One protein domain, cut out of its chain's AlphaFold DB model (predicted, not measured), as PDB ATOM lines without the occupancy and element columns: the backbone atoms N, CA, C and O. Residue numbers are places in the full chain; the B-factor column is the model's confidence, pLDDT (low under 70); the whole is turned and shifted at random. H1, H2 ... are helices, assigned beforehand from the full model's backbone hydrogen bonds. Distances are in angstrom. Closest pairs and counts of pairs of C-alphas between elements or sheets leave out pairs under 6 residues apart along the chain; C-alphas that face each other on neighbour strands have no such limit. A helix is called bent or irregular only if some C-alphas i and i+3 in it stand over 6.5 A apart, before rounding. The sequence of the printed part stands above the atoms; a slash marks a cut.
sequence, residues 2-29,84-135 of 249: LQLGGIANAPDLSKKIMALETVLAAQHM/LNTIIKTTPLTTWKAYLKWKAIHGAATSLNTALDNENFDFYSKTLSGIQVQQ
ATOM      1  N   LEU A   2     404.616-280.998 159.153       94.62
ATOM      2  CA  LEU A   2     405.769-281.753 159.704       94.62
ATOM      3  C   LEU A   2     406.596-282.487 158.637       94.62
ATOM      4  O   LEU A   2     407.822-282.407 158.641       94.62
ATOM      5  N   GLN A   3     405.911-283.159 157.709       95.31
ATOM      6  CA  GLN A   3     406.543-283.863 156.593       95.31
ATOM      7  C   GLN A   3     407.311-282.902 155.672       95.31
ATOM      8  O   GLN A   3     408.445-283.190 155.306       95.31
ATOM      9  N   LEU A   4     406.739-281.732 155.365       94.44
ATOM     10  CA  LEU A   4     407.404-280.688 154.571       94.44
ATOM     11  C   LEU A   4     408.653-280.126 155.266       94.44
ATOM     12  O   LEU A   4     409.587-279.692 154.603       94.44
ATOM     13  N   GLY A   5     408.683-280.153 156.600       92.31
ATOM     14  CA  GLY A   5     409.860-279.811 157.399       92.31
ATOM     15  C   GLY A   5     410.866-280.954 157.575       92.31
ATOM     16  O   GLY A   5     411.754-280.834 158.415       92.31
ATOM     17  N   GLY A   6     410.716-282.070 156.850       93.44
ATOM     18  CA  GLY A   6     411.641-283.208 156.899       93.44
ATOM     19  C   GLY A   6     411.573-284.034 158.188       93.44
ATOM     20  O   GLY A   6     412.519-284.745 158.518       93.44
ATOM     21  N   ILE A   7     410.480-283.940 158.953       94.56
ATOM     22  CA  ILE A   7     410.322-284.699 160.197       94.56
ATOM     23  C   ILE A   7     409.723-286.079 159.898       94.56
ATOM     24  O   ILE A   7     408.581-286.186 159.446       94.56
ATOM     25  N   ALA A   8     410.489-287.134 160.189       93.56
ATOM     26  CA  ALA A   8     410.038-288.520 160.079       93.56
ATOM     27  C   ALA A   8     408.856-288.826 161.020       93.56
ATOM     28  O   ALA A   8     408.675-288.166 162.045       93.56
ATOM     29  N   ASN A   9     408.068-289.852 160.687       93.50
ATOM     30  CA  ASN A   9     406.900-290.301 161.462       93.50
ATOM     31  C   ASN A   9     405.841-289.205 161.700       93.50
ATOM     32  O   ASN A   9     405.142-289.209 162.715       93.50
ATOM     33  N   ALA A  10     405.699-288.268 160.756       95.38
ATOM     34  CA  ALA A  10     404.777-287.140 160.859       95.38
ATOM     35  C   ALA A  10     403.323-287.517 161.239       95.38
ATOM     36  O   ALA A  10     402.767-286.800 162.070       95.38
ATOM     37  N   PRO A  11     402.706-288.609 160.727       95.62
ATOM     38  CA  PRO A  11     401.330-288.975 161.093       95.62
ATOM     39  C   PRO A  11     401.138-289.406 162.554       95.62
ATOM     40  O   PRO A  11     400.084-289.162 163.135       95.62
ATOM     41  N   ASP A  12     402.131-290.060 163.160       97.12
ATOM     42  CA  ASP A  12     402.081-290.425 164.583       97.12
ATOM     43  C   ASP A  12     402.373-289.201 165.462       97.12
ATOM     44  O   ASP A  12     401.656-288.912 166.423       97.12
ATOM     45  N   LEU A  13     403.390-288.419 165.086       97.31
ATOM     46  CA  LEU A  13     403.760-287.209 165.814       97.31
ATOM     47  C   LEU A  13     402.648-286.156 165.800       97.31
ATOM     48  O   LEU A  13     402.451-285.495 166.816       97.31
ATOM     49  N   SER A  14     401.898-286.008 164.705       97.00
ATOM     50  CA  SER A  14     400.773-285.066 164.642       97.00
ATOM     51  C   SER A  14     399.656-285.435 165.621       97.00
ATOM     52  O   SER A  14     399.138-284.550 166.299       97.00
ATOM     53  N   LYS A  15     399.340-286.729 165.777       98.06
ATOM     54  CA  LYS A  15     398.370-287.211 166.777       98.06
ATOM     55  C   LYS A  15     398.836-286.900 168.198       98.06
ATOM     56  O   LYS A  15     398.055-286.401 169.003       98.06
ATOM     57  N   LYS A  16     400.118-287.135 168.496       98.19
ATOM     58  CA  LYS A  16     400.717-286.823 169.808       98.19
ATOM     59  C   LYS A  16     400.726-285.323 170.100       98.19
ATOM     60  O   LYS A  16     400.440-284.926 171.226       98.19
ATOM     61  N   ILE A  17     401.027-284.499 169.096       98.38
ATOM     62  CA  ILE A  17     400.970-283.036 169.199       98.38
ATOM     63  C   ILE A  17     399.540-282.580 169.478       98.38
ATOM     64  O   ILE A  17     399.334-281.865 170.450       98.38
ATOM     65  N   MET A  18     398.560-283.043 168.700       98.31
ATOM     66  CA  MET A  18     397.154-282.686 168.901       98.31
ATOM     67  C   MET A  18     396.657-283.106 170.291       98.31
ATOM     68  O   MET A  18     395.972-282.339 170.964       98.31
ATOM     69  N   ALA A  19     397.037-284.299 170.760       98.56
ATOM     70  CA  ALA A  19     396.702-284.758 172.106       98.56
ATOM     71  C   ALA A  19     397.310-283.846 173.188       98.56
ATOM     72  O   ALA A  19     396.602-283.435 174.106       98.56
ATOM     73  N   LEU A  20     398.589-283.472 173.059       98.69
ATOM     74  CA  LEU A  20     399.232-282.521 173.969       98.69
ATOM     75  C   LEU A  20     398.543-281.147 173.936       98.69
ATOM     76  O   LEU A  20     398.237-280.596 174.988       98.69
ATOM     77  N   GLU A  21     398.274-280.602 172.750       98.50
ATOM     78  CA  GLU A  21     397.584-279.316 172.596       98.50
ATOM     79  C   GLU A  21     396.176-279.343 173.196       98.50
ATOM     80  O   GLU A  21     395.772-278.371 173.828       98.50
ATOM     81  N   THR A  22     395.466-280.467 173.077       98.62
ATOM     82  CA  THR A  22     394.147-280.672 173.696       98.62
ATOM     83  C   THR A  22     394.242-280.647 175.220       98.62
ATOM     84  O   THR A  22     393.449-279.972 175.875       98.62
ATOM     85  N   VAL A  23     395.239-281.327 175.796       98.38
ATOM     86  CA  VAL A  23     395.474-281.322 177.249       98.38
ATOM     87  C   VAL A  23     395.839-279.921 177.741       98.38
ATOM     88  O   VAL A  23     395.287-279.475 178.742       98.38
ATOM     89  N   LEU A  24     396.714-279.199 177.030       98.50
ATOM     90  CA  LEU A  24     397.059-277.810 177.357       98.50
ATOM     91  C   LEU A  24     395.821-276.902 177.298       98.50
ATOM     92  O   LEU A  24     395.553-276.160 178.243       98.50
ATOM     93  N   ALA A  25     395.034-277.005 176.225       98.19
ATOM     94  CA  ALA A  25     393.837-276.196 176.019       98.19
ATOM     95  C   ALA A  25     392.758-276.449 177.081       98.19
ATOM     96  O   ALA A  25     392.109-275.501 177.515       98.19
ATOM     97  N   ALA A  26     392.602-277.691 177.548       97.94
ATOM     98  CA  ALA A  26     391.667-278.032 178.621       97.94
ATOM     99  C   ALA A  26     392.005-277.355 179.964       97.94
ATOM    100  O   ALA A  26     391.139-277.257 180.829       97.94
ATOM    101  N   GLN A  27     393.246-276.886 180.137       98.12
ATOM    102  CA  GLN A  27     393.700-276.163 181.329       98.12
ATOM    103  C   GLN A  27     393.696-274.639 181.150       98.12
ATOM    104  O   GLN A  27     394.019-273.914 182.091       98.12
ATOM    105  N   HIS A  28     393.374-274.126 179.959       97.75
ATOM    106  CA  HIS A  28     393.298-272.686 179.736       97.75
ATOM    107  C   HIS A  28     392.085-272.080 180.442       97.75
ATOM    108  O   HIS A  28     390.983-272.631 180.439       97.75
ATOM    109  N   MET A  29     392.276-270.877 180.983       97.06
ATOM    110  CA  MET A  29     391.175-270.043 181.451       97.06
ATOM    111  C   MET A  29     390.181-269.784 180.310       97.06
ATOM    112  O   MET A  29     390.580-269.497 179.176       97.06
ATOM    113  N   LEU A  84     400.503-277.096 184.265       97.94
ATOM    114  CA  LEU A  84     401.635-277.235 183.354       97.94
ATOM    115  C   LEU A  84     402.812-277.990 183.990       97.94
ATOM    116  O   LEU A  84     403.502-278.717 183.277       97.94
ATOM    117  N   ASN A  85     403.016-277.886 185.310       97.62
ATOM    118  CA  ASN A  85     404.033-278.669 186.025       97.62
ATOM    119  C   ASN A  85     403.861-280.171 185.763       97.62
ATOM    120  O   ASN A  85     404.787-280.856 185.326       97.62
ATOM    121  N   THR A  86     402.639-280.660 185.979       97.06
ATOM    122  CA  THR A  86     402.290-282.065 185.774       97.06
ATOM    123  C   THR A  86     402.377-282.434 184.300       97.06
ATOM    124  O   THR A  86     403.007-283.436 183.975       97.06
ATOM    125  N   ILE A  87     401.833-281.608 183.399       98.19
ATOM    126  CA  ILE A  87     401.844-281.888 181.952       98.19
ATOM    127  C   ILE A  87     403.275-282.043 181.433       98.19
ATOM    128  O   ILE A  87     403.553-282.974 180.678       98.19
ATOM    129  N   ILE A  88     404.197-281.166 181.842       97.19
ATOM    130  CA  ILE A  88     405.606-281.266 181.442       97.19
ATOM    131  C   ILE A  88     406.202-282.592 181.913       97.19
ATOM    132  O   ILE A  88     406.852-283.271 181.121       97.19
ATOM    133  N   LYS A  89     405.949-282.967 183.170       95.31
ATOM    134  CA  LYS A  89     406.486-284.177 183.801       95.31
ATOM    135  C   LYS A  89     405.949-285.469 183.185       95.31
ATOM    136  O   LYS A  89     406.706-286.418 183.012       95.31
ATOM    137  N   THR A  90     404.658-285.520 182.867       96.69
ATOM    138  CA  THR A  90     403.997-286.743 182.382       96.69
ATOM    139  C   THR A  90     404.061-286.900 180.865       96.69
ATOM    140  O   THR A  90     403.842-287.996 180.353       96.69
ATOM    141  N   THR A  91     404.345-285.829 180.124       98.19
ATOM    142  CA  THR A  91     404.428-285.882 178.662       98.19
ATOM    143  C   THR A  91     405.807-286.377 178.218       98.19
ATOM    144  O   THR A  91     406.818-285.770 178.581       98.19
ATOM    145  N   PRO A  92     405.892-287.419 177.367       97.75
ATOM    146  CA  PRO A  92     407.169-287.901 176.855       97.75
ATOM    147  C   PRO A  92     407.985-286.799 176.167       97.75
ATOM    148  O   PRO A  92     407.464-286.023 175.361       97.75
ATOM    149  N   LEU A  93     409.300-286.779 176.406       97.06
ATOM    150  CA  LEU A  93     410.211-285.800 175.796       97.06
ATOM    151  C   LEU A  93     410.152-285.814 174.259       97.06
ATOM    152  O   LEU A  93     410.336-284.781 173.615       97.06
ATOM    153  N   THR A  94     409.891-286.973 173.654       96.25
ATOM    154  CA  THR A  94     409.712-287.109 172.202       96.25
ATOM    155  C   THR A  94     408.526-286.288 171.693       96.25
ATOM    156  O   THR A  94     408.656-285.626 170.663       96.25
ATOM    157  N   THR A  95     407.422-286.239 172.443       98.06
ATOM    158  CA  THR A  95     406.252-285.403 172.139       98.06
ATOM    159  C   THR A  95     406.587-283.919 172.265       98.06
ATOM    160  O   THR A  95     406.297-283.159 171.343       98.06
ATOM    161  N   TRP A  96     407.284-283.503 173.329       98.00
ATOM    162  CA  TRP A  96     407.733-282.110 173.478       98.00
ATOM    163  C   TRP A  96     408.661-281.665 172.345       98.00
ATOM    164  O   TRP A  96     408.477-280.592 171.772       98.00
ATOM    165  N   LYS A  97     409.631-282.505 171.966       97.06
ATOM    166  CA  LYS A  97     410.520-282.227 170.829       97.06
ATOM    167  C   LYS A  97     409.738-282.102 169.521       97.06
ATOM    168  O   LYS A  97     410.040-281.213 168.729       97.06
ATOM    169  N   ALA A  98     408.746-282.961 169.288       97.25
ATOM    170  CA  ALA A  98     407.901-282.888 168.099       97.25
ATOM    171  C   ALA A  98     407.049-281.609 168.079       97.25
ATOM    172  O   ALA A  98     407.045-280.901 167.072       97.25
ATOM    173  N   TYR A  99     406.411-281.273 169.204       98.12
ATOM    174  CA  TYR A  99     405.640-280.042 169.384       98.12
ATOM    175  C   TYR A  99     406.484-278.798 169.095       98.12
ATOM    176  O   TYR A  99     406.122-277.985 168.250       98.12
ATOM    177  N   LEU A 100     407.659-278.679 169.720       97.69
ATOM    178  CA  LEU A 100     408.535-277.517 169.544       97.69
ATOM    179  C   LEU A 100     409.090-277.409 168.115       97.69
ATOM    180  O   LEU A 100     409.157-276.306 167.573       97.69
ATOM    181  N   LYS A 101     409.427-278.535 167.468       96.94
ATOM    182  CA  LYS A 101     409.807-278.551 166.044       96.94
ATOM    183  C   LYS A 101     408.664-278.066 165.158       96.94
ATOM    184  O   LYS A 101     408.888-277.226 164.290       96.94
ATOM    185  N   TRP A 102     407.444-278.548 165.394       96.75
ATOM    186  CA  TRP A 102     406.267-278.080 164.669       96.75
ATOM    187  C   TRP A 102     406.036-276.576 164.869       96.75
ATOM    188  O   TRP A 102     405.872-275.869 163.876       96.75
ATOM    189  N   LYS A 103     406.115-276.062 166.108       97.31
ATOM    190  CA  LYS A 103     406.004-274.619 166.394       97.31
ATOM    191  C   LYS A 103     407.054-273.805 165.639       97.31
ATOM    192  O   LYS A 103     406.715-272.765 165.080       97.31
ATOM    193  N   ALA A 104     408.301-274.279 165.596       95.62
ATOM    194  CA  ALA A 104     409.385-273.609 164.884       95.62
ATOM    195  C   ALA A 104     409.152-273.580 163.363       95.62
ATOM    196  O   ALA A 104     409.273-272.521 162.749       95.62
ATOM    197  N   ILE A 105     408.758-274.713 162.766       95.44
ATOM    198  CA  ILE A 105     408.442-274.806 161.331       95.44
ATOM    199  C   ILE A 105     407.250-273.904 160.993       95.44
ATOM    200  O   ILE A 105     407.317-273.127 160.045       95.44
ATOM    201  N   HIS A 106     406.177-273.966 161.782       95.00
ATOM    202  CA  HIS A 106     404.983-273.149 161.574       95.00
ATOM    203  C   HIS A 106     405.281-271.647 161.686       95.00
ATOM    204  O   HIS A 106     404.908-270.890 160.796       95.00
ATOM    205  N   GLY A 107     406.024-271.216 162.710       94.69
ATOM    206  CA  GLY A 107     406.408-269.807 162.871       94.69
ATOM    207  C   GLY A 107     407.329-269.270 161.765       94.69
ATOM    208  O   GLY A 107     407.437-268.056 161.587       94.69
ATOM    209  N   ALA A 108     407.987-270.161 161.018       95.00
ATOM    210  CA  ALA A 108     408.856-269.830 159.891       95.00
ATOM    211  C   ALA A 108     408.178-270.000 158.520       95.00
ATOM    212  O   ALA A 108     408.741-269.569 157.515       95.00
ATOM    213  N   ALA A 109     407.000-270.627 158.459       95.81
ATOM    214  CA  ALA A 109     406.441-271.201 157.234       95.81
ATOM    215  C   ALA A 109     406.361-270.205 156.067       95.81
ATOM    216  O   ALA A 109     406.765-270.515 154.951       95.81
ATOM    217  N   THR A 110     405.936-268.974 156.353       94.25
ATOM    218  CA  THR A 110     405.735-267.900 155.365       94.25
ATOM    219  C   THR A 110     407.028-267.191 154.949       94.25
ATOM    220  O   THR A 110     406.995-266.106 154.371       94.25
ATOM    221  N   SER A 111     408.193-267.704 155.341       93.62
ATOM    222  CA  SER A 111     409.500-267.078 155.088       93.62
ATOM    223  C   SER A 111     410.570-268.078 154.658       93.62
ATOM    224  O   SER A 111     411.750-267.734 154.641       93.62
ATOM    225  N   LEU A 112     410.155-269.300 154.313       90.88
ATOM    226  CA  LEU A 112     411.028-270.370 153.840       90.88
ATOM    227  C   LEU A 112     410.771-270.654 152.355       90.88
ATOM    228  O   LEU A 112     411.302-269.953 151.501       90.88
ATOM    229  N   ASN A 113     409.960-271.666 152.039       93.44
ATOM    230  CA  ASN A 113     409.676-272.092 150.669       93.44
ATOM    231  C   ASN A 113     408.170-272.086 150.370       93.44
ATOM    232  O   ASN A 113     407.340-272.075 151.280       93.44
ATOM    233  N   THR A 114     407.826-272.133 149.082       95.81
ATOM    234  CA  THR A 114     406.438-272.091 148.597       95.81
ATOM    235  C   THR A 114     405.576-273.227 149.146       95.81
ATOM    236  O   THR A 114     404.407-273.013 149.433       95.81
ATOM    237  N   ALA A 115     406.132-274.429 149.331       97.38
ATOM    238  CA  ALA A 115     405.362-275.565 149.838       97.38
ATOM    239  C   ALA A 115     404.892-275.336 151.285       97.38
ATOM    240  O   ALA A 115     403.729-275.577 151.600       97.38
ATOM    241  N   LEU A 116     405.775-274.830 152.153       96.81
ATOM    242  CA  LEU A 116     405.437-274.477 153.535       96.81
ATOM    243  C   LEU A 116     404.491-273.274 153.609       96.81
ATOM    244  O   LEU A 116     403.576-273.277 154.430       96.81
ATOM    245  N   ASP A 117     404.690-272.265 152.758       96.69
ATOM    246  CA  ASP A 117     403.818-271.088 152.681       96.69
ATOM    247  C   ASP A 117     402.387-271.470 152.263       96.69
ATOM    248  O   ASP A 117     401.425-271.090 152.931       96.69
ATOM    249  N   ASN A 118     402.252-272.297 151.220       97.31
ATOM    250  CA  ASN A 118     400.961-272.771 150.716       97.31
ATOM    251  C   ASN A 118     400.230-273.644 151.739       97.31
ATOM    252  O   ASN A 118     399.051-273.426 151.995       97.31
ATOM    253  N   GLU A 119     400.929-274.599 152.353       97.19
ATOM    254  CA  GLU A 119     400.368-275.451 153.407       97.19
ATOM    255  C   GLU A 119     399.885-274.618 154.606       97.19
ATOM    256  O   GLU A 119     398.815-274.860 155.166       97.19
ATOM    257  N   ASN A 120     400.662-273.605 155.006       97.12
ATOM    258  CA  ASN A 120     400.267-272.709 156.085       97.12
ATOM    259  C   ASN A 120     399.019-271.892 155.715       97.12
ATOM    260  O   ASN A 120     398.129-271.716 156.549       97.12
ATOM    261  N   PHE A 121     398.935-271.402 154.476       97.75
ATOM    262  CA  PHE A 121     397.754-270.702 153.975       97.75
ATOM    263  C   PHE A 121     396.512-271.609 153.939       97.75
ATOM    264  O   PHE A 121     395.448-271.202 154.416       97.75
ATOM    265  N   ASP A 122     396.645-272.834 153.428       98.06
ATOM    266  CA  ASP A 122     395.533-273.775 153.261       98.06
ATOM    267  C   ASP A 122     394.848-274.107 154.596       98.06
ATOM    268  O   ASP A 122     393.621-274.061 154.713       98.06
ATOM    269  N   PHE A 123     395.627-274.320 155.658       96.94
ATOM    270  CA  PHE A 123     395.045-274.554 156.976       96.94
ATOM    271  C   PHE A 123     394.557-273.256 157.642       96.94
ATOM    272  O   PHE A 123     393.370-273.099 157.932       96.94
ATOM    273  N   TYR A 124     395.448-272.289 157.884       96.19
ATOM    274  CA  TYR A 124     395.136-271.170 158.782       96.19
ATOM    275  C   TYR A 124     394.266-270.081 158.150       96.19
ATOM    276  O   TYR A 124     393.514-269.404 158.852       96.19
ATOM    277  N   SER A 125     394.357-269.885 156.837       96.88
ATOM    278  CA  SER A 125     393.576-268.864 156.136       96.88
ATOM    279  C   SER A 125     392.362-269.469 155.446       96.88
ATOM    280  O   SER A 125     391.251-268.976 155.638       96.88
ATOM    281  N   LYS A 126     392.543-270.546 154.680       97.69
ATOM    282  CA  LYS A 126     391.449-271.136 153.906       97.69
ATOM    283  C   LYS A 126     390.527-271.991 154.767       97.69
ATOM    284  O   LYS A 126     389.336-271.702 154.822       97.69
ATOM    285  N   THR A 127     391.061-272.974 155.490       98.00
ATOM    286  CA  THR A 127     390.242-273.884 156.310       98.00
ATOM    287  C   THR A 127     389.647-273.182 157.531       98.00
ATOM    288  O   THR A 127     388.443-273.263 157.753       98.00
ATOM    289  N   LEU A 128     390.459-272.460 158.314       97.31
ATOM    290  CA  LEU A 128     389.982-271.830 159.555       97.31
ATOM    291  C   LEU A 128     389.231-270.508 159.347       97.31
ATOM    292  O   LEU A 128     388.378-270.169 160.164       97.31
ATOM    293  N   SER A 129     389.559-269.748 158.296       96.62
ATOM    294  CA  SER A 129     389.028-268.387 158.095       96.62
ATOM    295  C   SER A 129     388.245-268.207 156.786       96.62
ATOM    296  O   SER A 129     387.773-267.106 156.513       96.62
ATOM    297  N   GLY A 130     388.108-269.251 155.960       97.25
ATOM    298  CA  GLY A 130     387.340-269.220 154.709       97.25
ATOM    299  C   GLY A 130     387.975-268.421 153.562       97.25
ATOM    300  O   GLY A 130     387.326-268.198 152.539       97.25
ATOM    301  N   ILE A 131     389.230-267.978 153.698       97.56
ATOM    302  CA  ILE A 131     389.910-267.141 152.699       97.56
ATOM    303  C   ILE A 131     390.326-267.999 151.502       97.56
ATOM    304  O   ILE A 131     391.173-268.877 151.621       97.56
ATOM    305  N   GLN A 132     389.770-267.711 150.325       96.44
ATOM    306  CA  GLN A 132     389.972-268.551 149.136       96.44
ATOM    307  C   GLN A 132     391.308-268.319 148.423       96.44
ATOM    308  O   GLN A 132     391.866-269.249 147.847       96.44
ATOM    309  N   VAL A 133     391.830-267.089 148.454       97.12
ATOM    310  CA  VAL A 133     393.031-266.698 147.704       97.12
ATOM    311  C   VAL A 133     394.028-266.015 148.629       97.12
ATOM    312  O   VAL A 133     393.678-265.094 149.370       97.12
ATOM    313  N   GLN A 134     395.282-266.461 148.578       96.69
ATOM    314  CA  GLN A 134     396.353-265.855 149.355       96.69
ATOM    315  C   GLN A 134     396.643-264.445 148.840       96.69
ATOM    316  O   GLN A 134     396.643-264.183 147.637       96.69
ATOM    317  N   GLN A 135     396.922-263.522 149.760       96.69
ATOM    318  CA  GLN A 135     397.296-262.165 149.386       96.69
ATOM    319  C   GLN A 135     398.506-262.162 148.433       96.69
ATOM    320  O   GLN A 135     399.460-262.928 148.634       96.69
TER     321      GLN A 135
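This is residues 2 to 29 and 84 to 135 of the 249 residues of the protein "Peptidase family M13" of Flavobacterium omnivorum (UniProt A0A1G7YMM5). One long helix, H3, makes a crossbar from which H1 and H4 reach out to the same side like two legs, H1 from the first half of the bar and H4 from its last part, with an open gap between the legs. H2, a short helix, follows the line of neither leg but sits beyond the start of H3, beside the far part of H1. The printed part has 80 residues with four named helices, H1, H2, H3 and H4 in chain order, and no named strand; the class is all helix. It is only just loose, close to compact, with a radius of gyration of the C-alphas of 14.3 A, and the C-alphas span 42 by 31 by 20 A.

H3, residues 93 to 111, is the longest helix, 27.9 A from C-alpha 93 at (410.211, -285.800, 175.796) to C-alpha 111 at (409.500, -267.078, 155.088). It is irregular: C-alphas 107 and 110 are 7.8 A apart. H1, residues 10 to 26, begins with C-alpha 10 at (404.777, -287.140, 160.859) and is 23.9 A long. H4, residues 114 to 129, is 20.2 A long and ends with C-alpha 129 at (389.028, -268.387, 158.095). H4 is neither bent nor irregular, but only just: C-alphas 124 and 127 are 6.1 A apart. H2 is residues 84 to 90.

H3 touches H1 with residues 95 to 99 alone, and H1 touches H3 with residues 13 to 20 alone; the closest C-alphas are those of Ile 17 and Tyr 99, 5.6 A apart. The two helices are about perpendicular, at 83 degrees. H3 touches H4 with residues 106 to 111 alone, and H4 touches H3 with residues 116 to 120 alone; the closest C-alphas are those of Thr 110 and Asp 117, 4.6 A apart. These two also stand about perpendicular, at 83 degrees. H1 and H2 only just touch, with 3 pairs of C-alphas within 8 A, the closest being Leu 24 and Leu 84 at 7.6 A; they run opposite ways at a steep tilt of 39 degrees. H2 and H3 are only just apart, their closest C-alphas 8.3 A from each other. H4 is apart from H1 and from H2. Every O i to N i+4 pair is within hydrogen-bond range in H2; the counts are 12 of 13 in H1, 13 of 15 in H3 and 10 of 12 in H4.

The two C-alphas farthest apart are those of Lys 89 and Val 133, at 42.3 A. Residues 30 to 83 are cut out and not printed, and C-alphas 29 and 84 are 12.8 A apart across this cut. The links H2 to H3 and H3 to H4 are tight. The mean pLDDT of the printed part is 96.7, and no printed residue is under 70.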